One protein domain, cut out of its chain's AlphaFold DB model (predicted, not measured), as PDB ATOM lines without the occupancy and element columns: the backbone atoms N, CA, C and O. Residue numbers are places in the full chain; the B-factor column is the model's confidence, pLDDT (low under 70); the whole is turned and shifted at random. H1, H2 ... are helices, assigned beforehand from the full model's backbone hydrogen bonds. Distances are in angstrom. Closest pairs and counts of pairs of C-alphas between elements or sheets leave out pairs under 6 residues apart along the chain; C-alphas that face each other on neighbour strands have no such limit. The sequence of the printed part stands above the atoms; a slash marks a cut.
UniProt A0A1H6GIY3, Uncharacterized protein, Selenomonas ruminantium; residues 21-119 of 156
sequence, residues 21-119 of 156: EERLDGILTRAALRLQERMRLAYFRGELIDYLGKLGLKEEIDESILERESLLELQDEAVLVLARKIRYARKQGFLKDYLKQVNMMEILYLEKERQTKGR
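This is residues 21 to 119 of the 156 residues of an uncharacterized protein of Selenomonas ruminantium (UniProt A0A1H6GIY3). Two long helices, H1 and H4, cross as the core, with short H2 packed near the end of H1 and short H5 near that of H4. Residues 112 to 119 stick out. The printed part has 99 residues, 77 of them in six named helices, H1 to H6 in order along the chain, with no named strand, and its class is all helix. The whole is compact, radius of gyration of the C-alphas 14.2 A, spanning 48 by 27 by 20 A.

H1, residues 21 to 44, 34.5 A, begins at C-alpha (174.742, 233.846, 158.502). H2 is residues 48 to 54, H3 63 to 68, H4 71 to 91, 30.1 A, and H5 95 to 101. H6, 106 to 117, ends at C-alpha (164.178, 230.734, 175.185).

H1 and H4 touch, C-alphas of Ala 32 and Val 79 closest at 5.5 A, opposite ways at 37 degrees, only just steep. H1 touches H2 with residues 39 to 42 alone (Ala 42 and Leu 48, closest C-alphas, 4.7 A). H1 touches H6, closest C-alphas Ile 27 and Ile 107, 6.3 A. H4 touches H5, closest C-alphas Ala 89 and Leu 95, 4.6 A. H3 and H4 only just touch, only at the corner, with 3 pairs of C-alphas within 8 A. Every O i to N i+4 pair is within hydrogen-bond range in H1 to H5, and 7 of 8 in H6.

The printed part has no cut and no long link. Residues 21 to 22 and 110 to 119 have pLDDT under 70.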
ATOM      1  N   GLU A  21     174.693 232.450 158.969       58.12
ATOM      2  CA  GLU A  21     174.742 233.846 158.502       58.12
ATOM      3  C   GLU A  21     173.729 234.721 159.237       58.12
ATOM      4  O   GLU A  21     174.112 235.763 159.754       58.12
ATOM      5  N   GLU A  22     172.519 234.214 159.481       58.41
ATOM      6  CA  GLU A  22     171.512 234.874 160.330       58.41
ATOM      7  C   GLU A  22     172.057 235.217 161.730       58.41
ATOM      8  O   GLU A  22     171.760 236.261 162.318       58.41
ATOM      9  N   ARG A  23     172.934 234.354 162.266       79.94
ATOM     10  CA  ARG A  23     173.639 234.612 163.528       79.94
ATOM     11  C   ARG A  23     174.686 235.716 163.394       79.94
ATOM     12  O   ARG A  23     174.863 236.472 164.344       79.94
ATOM     13  N   LEU A  24     175.360 235.837 162.242       86.56
ATOM     14  CA  LEU A  24     176.243 236.981 161.980       86.56
ATOM     15  C   LEU A  24     175.447 238.267 161.934       86.56
ATOM     16  O   LEU A  24     175.813 239.222 162.603       86.56
ATOM     17  N   ASP A  25     174.365 238.268 161.165       86.44
ATOM     18  CA  ASP A  25     173.567 239.456 160.907       86.44
ATOM     19  C   ASP A  25     172.924 239.954 162.197       86.44
ATOM     20  O   ASP A  25     172.921 241.153 162.474       86.44
ATOM     21  N   GLY A  26     172.503 239.036 163.072       88.25
ATOM     22  CA  GLY A  26     172.061 239.383 164.416       88.25
ATOM     23  C   GLY A  26     173.163 240.017 165.274       88.25
ATOM     24  O   GLY A  26     172.879 240.952 166.023       88.25
ATOM     25  N   ILE A  27     174.408 239.534 165.185       90.25
ATOM     26  CA  ILE A  27     175.558 240.125 165.893       90.25
ATOM     27  C   ILE A  27     175.880 241.505 165.316       90.25
ATOM     28  O   ILE A  27     176.010 242.455 166.082       90.25
ATOM     29  N   LEU A  28     175.956 241.628 163.989       92.88
ATOM     30  CA  LEU A  28     176.237 242.872 163.276       92.88
ATOM     31  C   LEU A  28     175.196 243.944 163.598       92.88
ATOM     32  O   LEU A  28     175.565 245.044 163.990       92.88
ATOM     33  N   THR A  29     173.908 243.605 163.527       92.12
ATOM     34  CA  THR A  29     172.809 244.536 163.826       92.12
ATOM     35  C   THR A  29     172.878 245.030 165.271       92.12
ATOM     36  O   THR A  29     172.777 246.226 165.532       92.12
ATOM     37  N   ARG A  30     173.097 244.127 166.240       91.88
ATOM     38  CA  ARG A  30     173.236 244.514 167.654       91.88
ATOM     39  C   ARG A  30     174.485 245.362 167.890       91.88
ATOM     40  O   ARG A  30     174.426 246.305 168.672       91.88
ATOM     41  N   ALA A  31     175.589 245.039 167.222       93.94
ATOM     42  CA  ALA A  31     176.835 245.792 167.315       93.94
ATOM     43  C   ALA A  31     176.679 247.203 166.744       93.94
ATOM     44  O   ALA A  31     177.095 248.159 167.390       93.94
ATOM     45  N   ALA A  32     176.012 247.333 165.595       94.81
ATOM     46  CA  ALA A  32     175.709 248.611 164.968       94.81
ATOM     47  C   ALA A  32     174.859 249.498 165.884       94.81
ATOM     48  O   ALA A  32     175.276 250.605 166.215       94.81
ATOM     49  N   LEU A  33     173.731 248.979 166.387       93.06
ATOM     50  CA  LEU A  33     172.871 249.710 167.325       93.06
ATOM     51  C   LEU A  33     173.648 250.156 168.566       93.06
ATOM     52  O   LEU A  33     173.566 251.308 168.989       93.06
ATOM     53  N   ARG A  34     174.453 249.252 169.133       94.00
ATOM     54  CA  ARG A  34     175.224 249.546 170.339       94.00
ATOM     55  C   ARG A  34     176.304 250.596 170.097       94.00
ATOM     56  O   ARG A  34     176.535 251.436 170.966       94.00
ATOM     57  N   LEU A  35     176.958 250.551 168.938       95.12
ATOM     58  CA  LEU A  35     177.924 251.558 168.520       95.12
ATOM     59  C   LEU A  35     177.242 252.920 168.363       95.12
ATOM     60  O   LEU A  35     177.689 253.887 168.974       95.12
ATOM     61  N   GLN A  36     176.134 252.986 167.621       94.69
ATOM     62  CA  GLN A  36     175.389 254.222 167.366       94.69
ATOM     63  C   GLN A  36     174.898 254.880 168.661       94.69
ATOM     64  O   GLN A  36     175.062 256.086 168.843       94.69
ATOM     65  N   GLU A  37     174.370 254.099 169.611       94.25
ATOM     66  CA  GLU A  37     173.985 254.596 170.937       94.25
ATOM     67  C   GLU A  37     175.156 255.260 171.672       94.25
ATOM     68  O   GLU A  37     175.009 256.357 172.219       94.25
ATOM     69  N   ARG A  38     176.321 254.603 171.690       93.88
ATOM     70  CA  ARG A  38     177.513 255.103 172.389       93.88
ATOM     71  C   ARG A  38     178.121 256.310 171.676       93.88
ATOM     72  O   ARG A  38     178.481 257.274 172.344       93.88
ATOM     73  N   MET A  39     178.157 256.301 170.344       94.31
ATOM     74  CA  MET A  39     178.576 257.447 169.532       94.31
ATOM     75  C   MET A  39     177.679 258.653 169.780       94.31
ATOM     76  O   MET A  39     178.181 259.749 169.990       94.31
ATOM     77  N   ARG A  40     176.360 258.457 169.848       94.75
ATOM     78  CA  ARG A  40     175.421 259.534 170.172       94.75
ATOM     79  C   ARG A  40     175.733 260.160 171.538       94.75
ATOM     80  O   ARG A  40     175.728 261.378 171.664       94.75
ATOM     81  N   LEU A  41     176.038 259.346 172.552       94.12
ATOM     82  CA  LEU A  41     176.432 259.845 173.876       94.12
ATOM     83  C   LEU A  41     177.773 260.592 173.851       94.12
ATOM     84  O   LEU A  41     177.895 261.621 174.509       94.12
ATOM     85  N   ALA A  42     178.762 260.089 173.111       93.44
ATOM     86  CA  ALA A  42     180.065 260.738 172.962       93.44
ATOM     87  C   ALA A  42     179.958 262.067 172.198       93.44
ATOM     88  O   ALA A  42     180.582 263.050 172.586       93.44
ATOM     89  N   TYR A  43     179.107 262.122 171.172       93.38
ATOM     90  CA  TYR A  43     178.821 263.332 170.404       93.38
ATOM     91  C   TYR A  43     178.240 264.442 171.278       93.38
ATOM     92  O   TYR A  43     178.761 265.549 171.285       93.38
ATOM     93  N   PHE A  44     177.237 264.133 172.109       92.75
ATOM     94  CA  PHE A  44     176.679 265.117 173.046       92.75
ATOM     95  C   PHE A  44     177.675 265.608 174.108       92.75
ATOM     96  O   PHE A  44     177.422 266.624 174.750       92.75
ATOM     97  N   ARG A  45     178.793 264.902 174.306       92.94
ATOM     98  CA  ARG A  45     179.887 265.303 175.203       92.94
ATOM     99  C   ARG A  45     181.033 266.017 174.481       92.94
ATOM    100  O   ARG A  45     181.935 266.492 175.155       92.94
ATOM    101  N   GLY A  46     181.014 266.079 173.147       91.12
ATOM    102  CA  GLY A  46     182.120 266.608 172.343       91.12
ATOM    103  C   GLY A  46     183.334 265.673 172.235       91.12
ATOM    104  O   GLY A  46     184.401 266.113 171.837       91.12
ATOM    105  N   GLU A  47     183.197 264.386 172.573       93.12
ATOM    106  CA  GLU A  47     184.306 263.412 172.630       93.12
ATOM    107  C   GLU A  47     184.206 262.325 171.537       93.12
ATOM    108  O   GLU A  47     184.762 261.232 171.671       93.12
ATOM    109  N   LEU A  48     183.448 262.565 170.460       91.81
ATOM    110  CA  LEU A  48     183.137 261.529 169.464       91.81
ATOM    111  C   LEU A  48     184.386 260.985 168.755       91.81
ATOM    112  O   LEU A  48     184.543 259.769 168.625       91.81
ATOM    113  N   ILE A  49     185.275 261.870 168.311       91.94
ATOM    114  CA  ILE A  49     186.483 261.486 167.572       91.94
ATOM    115  C   ILE A  49     187.433 260.679 168.465       91.94
ATOM    116  O   ILE A  49     187.948 259.639 168.048       91.94
ATOM    117  N   ASP A  50     187.601 261.096 169.720       92.69
ATOM    118  CA  ASP A  50     188.400 260.372 170.712       92.69
ATOM    119  C   ASP A  50     187.801 259.003 171.033       92.69
ATOM    120  O   ASP A  50     188.520 258.012 171.188       92.69
ATOM    121  N   TYR A  51     186.471 258.920 171.105       93.25
ATOM    122  CA  TYR A  51     185.765 257.659 171.286       93.25
ATOM    123  C   TYR A  51     186.014 256.689 170.120       93.25
ATOM    124  O   TYR A  51     186.337 255.522 170.352       93.25
ATOM    125  N   LEU A  52     185.933 257.167 168.875       92.31
ATOM    126  CA  LEU A  52     186.252 256.374 167.683       92.31
ATOM    127  C   LEU A  52     187.727 255.951 167.642       92.31
ATOM    128  O   LEU A  52     188.033 254.837 167.209       92.31
ATOM    129  N   GLY A  53     188.630 256.802 168.137       91.88
ATOM    130  CA  GLY A  53     190.046 256.480 168.313       91.88
ATOM    131  C   GLY A  53     190.265 255.336 169.305       91.88
ATOM    132  O   GLY A  53     190.947 254.368 168.985       91.88
ATOM    133  N   LYS A  54     189.608 255.375 170.473       92.06
ATOM    134  CA  LYS A  54     189.680 254.301 171.489       92.06
ATOM    135  C   LYS A  54     189.174 252.950 170.977       92.06
ATOM    136  O   LYS A  54     189.628 251.912 171.448       92.06
ATOM    137  N   LEU A  55     188.236 252.958 170.032       90.06
ATOM    138  CA  LEU A  55     187.736 251.747 169.376       90.06
ATOM    139  C   LEU A  55     188.605 251.281 168.197       90.06
ATOM    140  O   LEU A  55     188.331 250.220 167.636       90.06
ATOM    141  N   GLY A  56     189.614 252.059 167.795       90.56
ATOM    142  CA  GLY A  56     190.427 251.780 166.611       90.56
ATOM    143  C   GLY A  56     189.624 251.843 165.308       90.56
ATOM    144  O   GLY A  56     189.918 251.096 164.379       90.56
ATOM    145  N   LEU A  57     188.562 252.655 165.255       91.56
ATOM    146  CA  LEU A  57     187.746 252.857 164.047       91.56
ATOM    147  C   LEU A  57     188.151 254.121 163.287       91.56
ATOM    148  O   LEU A  57     187.989 254.169 162.076       91.56
ATOM    149  N   LYS A  58     188.704 255.117 163.990       91.81
ATOM    150  CA  LYS A  58     189.077 256.421 163.421       91.81
ATOM    151  C   LYS A  58     190.005 256.303 162.206       91.81
ATOM    152  O   LYS A  58     189.806 257.016 161.238       91.81
ATOM    153  N   GLU A  59     190.985 255.404 162.257       90.56
ATOM    154  CA  GLU A  59     192.009 255.233 161.211       90.56
ATOM    155  C   GLU A  59     191.456 254.687 159.883       90.56
ATOM    156  O   GLU A  59     192.126 254.771 158.859       90.56
ATOM    157  N   GLU A  60     190.251 254.114 159.893       91.69
ATOM    158  CA  GLU A  60     189.615 253.520 158.710       91.69
ATOM    159  C   GLU A  60     188.453 254.359 158.163       91.69
ATOM    160  O   GLU A  60     187.829 253.960 157.180       91.69
ATOM    161  N   ILE A  61     188.156 255.497 158.799       91.88
ATOM    162  CA  ILE A  61     187.154 256.470 158.353       91.88
ATOM    163  C   ILE A  61     187.869 257.544 157.530       91.88
ATOM    164  O   ILE A  61     188.961 257.981 157.890       91.88
ATOM    165  N   ASP A  62     187.248 257.974 156.433       90.50
ATOM    166  CA  ASP A  62     187.768 259.051 155.588       90.50
ATOM    167  C   ASP A  62     187.921 260.357 156.392       90.50
ATOM    168  O   ASP A  62     187.006 260.787 157.101       90.50
ATOM    169  N   GLU A  63     189.085 260.998 156.273       88.94
ATOM    170  CA  GLU A  63     189.418 262.243 156.969       88.94
ATOM    171  C   GLU A  63     188.422 263.364 156.644       88.94
ATOM    172  O   GLU A  63     188.011 264.104 157.537       88.94
ATOM    173  N   SER A  64     187.909 263.401 155.413       89.25
ATOM    174  CA  SER A  64     186.893 264.374 155.001       89.25
ATOM    175  C   SER A  64     185.560 264.227 155.747       89.25
ATOM    176  O   SER A  64     184.839 265.211 155.918       89.25
ATOM    177  N   ILE A  65     185.224 263.021 156.217       87.69
ATOM    178  CA  ILE A  65     184.029 262.761 157.034       87.69
ATOM    179  C   ILE A  65     184.303 263.146 158.494       87.69
ATOM    180  O   ILE A  65     183.424 263.692 159.164       87.69
ATOM    181  N   LEU A  66     185.527 262.908 158.981       87.69
ATOM    182  CA  LEU A  66     185.951 263.317 160.324       87.69
ATOM    183  C   LEU A  66     185.915 264.844 160.484       87.69
ATOM    184  O   LEU A  66     185.438 265.321 161.509       87.69
ATOM    185  N   GLU A  67     186.342 265.599 159.468       86.69
ATOM    186  CA  GLU A  67     186.345 267.071 159.471       86.69
ATOM    187  C   GLU A  67     184.946 267.699 159.422       86.69
ATOM    188  O   GLU A  67     184.726 268.778 159.969       86.69
ATOM    189  N   ARG A  68     183.983 267.043 158.762       84.75
ATOM    190  CA  ARG A  68     182.596 267.537 158.669       84.75
ATOM    191  C   ARG A  68     181.838 267.436 159.988       84.75
ATOM    192  O   ARG A  68     180.801 268.080 160.128       84.75
ATOM    193  N   GLU A  69     182.310 266.585 160.899       78.94
ATOM    194  CA  GLU A  69     181.724 266.323 162.220       78.94
ATOM    195  C   GLU A  69     180.220 265.978 162.195       78.94
ATOM    196  O   GLU A  69     179.509 266.082 163.198       78.94
ATOM    197  N   SER A  70     179.712 265.507 161.052       89.56
ATOM    198  CA  SER A  70     178.322 265.085 160.915       89.56
ATOM    199  C   SER A  70     178.115 263.768 161.654       89.56
ATOM    200  O   SER A  70     178.642 262.725 161.260       89.56
ATOM    201  N   LEU A  71     177.310 263.795 162.721       91.19
ATOM    202  CA  LEU A  71     177.013 262.602 163.519       91.19
ATOM    203  C   LEU A  71     176.480 261.449 162.660       91.19
ATOM    204  O   LEU A  71     176.847 260.302 162.897       91.19
ATOM    205  N   LEU A  72     175.608 261.752 161.695       92.38
ATOM    206  CA  LEU A  72     174.970 260.738 160.859       92.38
ATOM    207  C   LEU A  72     175.986 260.065 159.930       92.38
ATOM    208  O   LEU A  72     176.096 258.843 159.941       92.38
ATOM    209  N   GLU A  73     176.775 260.858 159.199       92.44
ATOM    210  CA  GLU A  73     177.793 260.332 158.276       92.44
ATOM    211  C   GLU A  73     178.852 259.516 159.033       92.44
ATOM    212  O   GLU A  73     179.228 258.423 158.609       92.44
ATOM    213  N   LEU A  74     179.273 259.997 160.209       93.31
ATOM    214  CA  LEU A  74     180.214 259.277 161.064       93.31
ATOM    215  C   LEU A  74     179.641 257.959 161.579       93.31
ATOM    216  O   LEU A  74     180.362 256.965 161.648       93.31
ATOM    217  N   GLN A  75     178.366 257.940 161.974       93.94
ATOM    218  CA  GLN A  75     177.706 256.719 162.429       93.94
ATOM    219  C   GLN A  75     177.633 255.674 161.321       93.94
ATOM    220  O   GLN A  75     177.945 254.512 161.584       93.94
ATOM    221  N   ASP A  76     177.256 256.073 160.109       93.56
ATOM    222  CA  ASP A  76     177.140 255.157 158.978       93.56
ATOM    223  C   ASP A  76     178.503 254.546 158.623       93.56
ATOM    224  O   ASP A  76     178.637 253.318 158.579       93.56
ATOM    225  N   GLU A  77     179.546 255.370 158.491       94.62
ATOM    226  CA  GLU A  77     180.884 254.878 158.145       94.62
ATOM    227  C   GLU A  77     181.480 254.007 159.263       94.62
ATOM    228  O   GLU A  77     181.987 252.908 159.018       94.62
ATOM    229  N   ALA A  78     181.347 254.427 160.526       94.81
ATOM    230  CA  ALA A  78     181.840 253.649 161.661       94.81
ATOM    231  C   ALA A  78     181.141 252.282 161.775       94.81
ATOM    232  O   ALA A  78     181.782 251.289 162.136       94.81
ATOM    233  N   VAL A  79     179.848 252.196 161.439       95.50
ATOM    234  CA  VAL A  79     179.108 250.926 161.387       95.50
ATOM    235  C   VAL A  79     179.630 250.029 160.264       95.50
ATOM    236  O   VAL A  79     179.817 248.830 160.495       95.50
ATOM    237  N   LEU A  80     179.920 250.577 159.081       95.12
ATOM    238  CA  LEU A  80     180.504 249.818 157.968       95.12
ATOM    239  C   LEU A  80     181.888 249.262 158.324       95.12
ATOM    240  O   LEU A  80     182.157 248.073 158.114       95.12
ATOM    241  N   VAL A  81     182.757 250.086 158.915       95.50
ATOM    242  CA  VAL A  81     184.077 249.669 159.414       95.50
ATOM    243  C   VAL A  81     183.930 248.574 160.475       95.50
ATOM    244  O   VAL A  81     184.534 247.503 160.357       95.50
ATOM    245  N   LEU A  82     183.079 248.784 161.484       95.38
ATOM    246  CA  LEU A  82     182.834 247.800 162.540       95.38
ATOM    247  C   LEU A  82     182.341 246.466 161.962       95.38
ATOM    248  O   LEU A  82     182.818 245.400 162.362       95.38
ATOM    249  N   ALA A  83     181.422 246.507 160.997       94.88
ATOM    250  CA  ALA A  83     180.901 245.314 160.348       94.88
ATOM    251  C   ALA A  83     181.996 244.543 159.599       94.88
ATOM    252  O   ALA A  83     182.066 243.314 159.713       94.88
ATOM    253  N   ARG A  84     182.889 245.244 158.883       94.75
ATOM    254  CA  ARG A  84     184.057 244.633 158.227       94.75
ATOM    255  C   ARG A  84     184.964 243.936 159.241       94.75
ATOM    256  O   ARG A  84     185.287 242.760 159.048       94.75
ATOM    257  N   LYS A  85     185.299 244.596 160.354       94.00
ATOM    258  CA  LYS A  85     186.136 244.008 161.415       94.00
ATOM    259  C   LYS A  85     185.494 242.788 162.065       94.00
ATOM    260  O   LYS A  85     186.168 241.782 162.260       94.00
ATOM    261  N   ILE A  86     184.187 242.821 162.336       93.19
ATOM    262  CA  ILE A  86     183.455 241.671 162.889       93.19
ATOM    263  C   ILE A  86     183.472 240.488 161.914       93.19
ATOM    264  O   ILE A  86     183.741 239.354 162.325       93.19
ATOM    265  N   ARG A  87     183.218 240.731 160.621       93.94
ATOM    266  CA  ARG A  87     183.287 239.690 159.580       93.94
ATOM    267  C   ARG A  87     184.691 239.084 159.505       93.94
ATOM    268  O   ARG A  87     184.825 237.860 159.480       93.94
ATOM    269  N   TYR A  88     185.727 239.923 159.539       92.88
ATOM    270  CA  TYR A  88     187.123 239.484 159.554       92.88
ATOM    271  C   TYR A  88     187.457 238.659 160.805       92.88
ATOM    272  O   TYR A  88     187.910 237.522 160.687       92.88
ATOM    273  N   ALA A  89     187.145 239.166 162.000       92.06
ATOM    274  CA  ALA A  89     187.398 238.486 163.269       92.06
ATOM    275  C   ALA A  89     186.695 237.127 163.357       92.06
ATOM    276  O   ALA A  89     187.236 236.169 163.910       92.06
ATOM    277  N   ARG A  90     185.498 237.005 162.769       89.62
ATOM    278  CA  ARG A  90     184.808 235.718 162.651       89.62
ATOM    279  C   ARG A  90     185.538 234.759 161.721       89.62
ATOM    280  O   ARG A  90     185.720 233.606 162.103       89.62
ATOM    281  N   LYS A  91     185.944 235.212 160.531       90.31
ATOM    282  CA  LYS A  91     186.672 234.380 159.558       90.31
ATOM    283  C   LYS A  91     187.960 233.807 160.158       90.31
ATOM    284  O   LYS A  91     188.323 232.680 159.853       90.31
ATOM    285  N   GLN A  92     188.603 234.571 161.033       91.12
ATOM    286  CA  GLN A  92     189.843 234.199 161.708       91.12
ATOM    287  C   GLN A  92     189.637 233.478 163.056       91.12
ATOM    288  O   GLN A  92     190.603 233.062 163.685       91.12
ATOM    289  N   GLY A  93     188.395 233.336 163.530       89.69
ATOM    290  CA  GLY A  93     188.079 232.621 164.771       89.69
ATOM    291  C   GLY A  93     188.282 233.397 166.081       89.69
ATOM    292  O   GLY A  93     188.048 232.827 167.143       89.69
ATOM    293  N   PHE A  94     188.635 234.688 166.048       92.69
ATOM    294  CA  PHE A  94     188.881 235.517 167.245       92.69
ATOM    295  C   PHE A  94     187.762 236.531 167.558       92.69
ATOM    296  O   PHE A  94     187.955 237.489 168.306       92.69
ATOM    297  N   LEU A  95     186.553 236.322 167.027       90.75
ATOM    298  CA  LEU A  95     185.407 237.228 167.212       90.75
ATOM    299  C   LEU A  95     185.145 237.610 168.680       90.75
ATOM    300  O   LEU A  95     184.833 238.760 168.975       90.75
ATOM    301  N   LYS A  96     185.267 236.651 169.601       89.81
ATOM    302  CA  LYS A  96     185.041 236.884 171.032       89.81
ATOM    303  C   LYS A  96     186.047 237.881 171.611       89.81
ATOM    304  O   LYS A  96     185.656 238.764 172.367       89.81
ATOM    305  N   ASP A  97     187.316 237.757 171.241       91.50
ATOM    306  CA  ASP A  97     188.373 238.641 171.730       91.50
ATOM    307  C   ASP A  97     188.233 240.040 171.134       91.50
ATOM    308  O   ASP A  97     188.349 241.026 171.859       91.50
ATOM    309  N   TYR A  98     187.855 240.131 169.855       91.88
ATOM    310  CA  TYR A  98     187.526 241.407 169.224       91.88
ATOM    311  C   TYR A  98     186.366 242.115 169.942       91.88
ATOM    312  O   TYR A  98     186.492 243.270 170.344       91.88
ATOM    313  N   LEU A  99     185.254 241.414 170.196       91.31
ATOM    314  CA  LEU A  99     184.118 241.980 170.935       91.31
ATOM    315  C   LEU A  99     184.484 242.359 172.376       91.31
ATOM    316  O   LEU A  99     183.918 243.307 172.916       91.31
ATOM    317  N   LYS A 100     185.444 241.670 173.000       91.44
ATOM    318  CA  LYS A 100     185.986 242.057 174.307       91.44
ATOM    319  C   LYS A 100     186.770 243.369 174.232       91.44
ATOM    320  O   LYS A 100     186.573 244.213 175.101       91.44
ATOM    321  N   GLN A 101     187.596 243.558 173.203       90.81
ATOM    322  CA  GLN A 101     188.370 244.790 172.996       90.81
ATOM    323  C   GLN A 101     187.464 246.012 172.798       90.81
ATOM    324  O   GLN A 101     187.665 247.029 173.453       90.81
ATOM    325  N   VAL A 102     186.409 245.894 171.986       90.12
ATOM    326  CA  VAL A 102     185.442 246.993 171.772       90.12
ATOM    327  C   VAL A 102     184.382 247.110 172.882       90.12
ATOM    328  O   VAL A 102     183.449 247.910 172.785       90.12
ATOM    329  N   ASN A 103     184.511 246.319 173.955       90.06
ATOM    330  CA  ASN A 103     183.571 246.248 175.073       90.06
ATOM    331  C   ASN A 103     182.116 246.014 174.612       90.06
ATOM    332  O   ASN A 103     181.219 246.776 174.964       90.06
ATOM    333  N   MET A 104     181.893 245.012 173.760       91.44
ATOM    334  CA  MET A 104     180.589 244.628 173.197       91.44
ATOM    335  C   MET A 104     180.260 243.141 173.423       91.44
ATOM    336  O   MET A 104     179.588 242.486 172.621       91.44
ATOM    337  N   MET A 105     180.758 242.569 174.520       88.38
ATOM    338  CA  MET A 105     180.552 241.158 174.857       88.38
ATOM    339  C   MET A 105     179.085 240.816 175.137       88.38
ATOM    340  O   MET A 105     178.681 239.668 174.936       88.38
ATOM    341  N   GLU A 106     178.270 241.797 175.546       84.31
ATOM    342  CA  GLU A 106     176.834 241.635 175.802       84.31
ATOM    343  C   GLU A 106     176.081 241.048 174.599       84.31
ATOM    344  O   GLU A 106     175.112 240.302 174.763       84.31
ATOM    345  N   ILE A 107     176.577 241.311 173.386       86.44
ATOM    346  CA  ILE A 107     175.973 240.877 172.125       86.44
ATOM    347  C   ILE A 107     175.917 239.349 172.021       86.44
ATOM    348  O   ILE A 107     174.959 238.810 171.457       86.44
ATOM    349  N   LEU A 108     176.914 238.658 172.583       81.06
ATOM    350  CA  LEU A 108     176.996 237.197 172.578       81.06
ATOM    351  C   LEU A 108     176.081 236.565 173.638       81.06
ATOM    352  O   LEU A 108     175.503 235.502 173.406       81.06
ATOM    353  N   TYR A 109     175.913 237.213 174.794       70.50
ATOM    354  CA  TYR A 109     175.051 236.711 175.872       70.50
ATOM    355  C   TYR A 109     173.566 236.801 175.510       70.50
ATOM    356  O   TYR A 109     172.826 235.839 175.715       70.50
ATOM    357  N   LEU A 110     173.153 237.906 174.880       65.19
ATOM    358  CA  LEU A 110     171.795 238.096 174.356       65.19
ATOM    359  C   LEU A 110     171.400 237.012 173.344       65.19
ATOM    360  O   LEU A 110     170.241 236.606 173.274       65.19
ATOM    361  N   GLU A 111     172.360 236.514 172.566       63.34
ATOM    362  CA  GLU A 111     172.121 235.403 171.648       63.34
ATOM    363  C   GLU A 111     171.893 234.089 172.402       63.34
ATOM    364  O   GLU A 111     170.962 233.351 172.080       63.34
ATOM    365  N   LYS A 112     172.686 233.819 173.447       60.22
ATOM    366  CA  LYS A 112     172.549 232.614 174.273       60.22
ATOM    367  C   LYS A 112     171.189 232.560 174.975       60.22
ATOM    368  O   LYS A 112     170.561 231.508 174.975       60.22
ATOM    369  N   GLU A 113     170.704 233.680 175.509       58.28
ATOM    370  CA  GLU A 113     169.367 233.752 176.120       58.28
ATOM    371  C   GLU A 113     168.228 233.566 175.110       58.28
ATOM    372  O   GLU A 113     167.212 232.945 175.422       58.28
ATOM    373  N   ARG A 114     168.381 234.073 173.881       58.09
ATOM    374  CA  ARG A 114     167.406 233.827 172.807       58.09
ATOM    375  C   ARG A 114     167.423 232.370 172.351       58.09
ATOM    376  O   ARG A 114     166.363 231.811 172.096       58.09
ATOM    377  N   GLN A 115     168.593 231.734 172.302       56.03
ATOM    378  CA  GLN A 115     168.714 230.309 171.981       56.03
ATOM    379  C   GLN A 115     168.103 229.414 173.070       56.03
ATOM    380  O   GLN A 115     167.463 228.415 172.741       56.03
ATOM    381  N   THR A 116     168.248 229.765 174.352       52.66
ATOM    382  CA  THR A 116     167.624 229.005 175.449       52.66
ATOM    383  C   THR A 116     166.114 229.224 175.524       52.66
ATOM    384  O   THR A 116     165.382 228.273 175.783       52.66
ATOM    385  N   LYS A 117     165.621 230.435 175.231       51.12
ATOM    386  CA  LYS A 117     164.178 230.734 175.185       51.12
ATOM    387  C   LYS A 117     163.491 230.259 173.896       51.12
ATOM    388  O   LYS A 117     162.294 230.012 173.919       51.12
ATOM    389  N   GLY A 118     164.230 230.086 172.797       45.72
ATOM    390  CA  GLY A 118     163.700 229.649 171.497       45.72
ATOM    391  C   GLY A 118     163.546 228.131 171.323       45.72
ATOM    392  O   GLY A 118     162.947 227.697 170.344       45.72
ATOM    393  N   ARG A 119     164.070 227.314 172.250       47.22
ATOM    394  CA  ARG A 119     163.887 225.846 172.263       47.22
ATOM    395  C   ARG A 119     162.948 225.341 173.362       47.22
ATOM    396  O   ARG A 119     162.678 224.145 173.424       47.22
TER     397      ARG A 119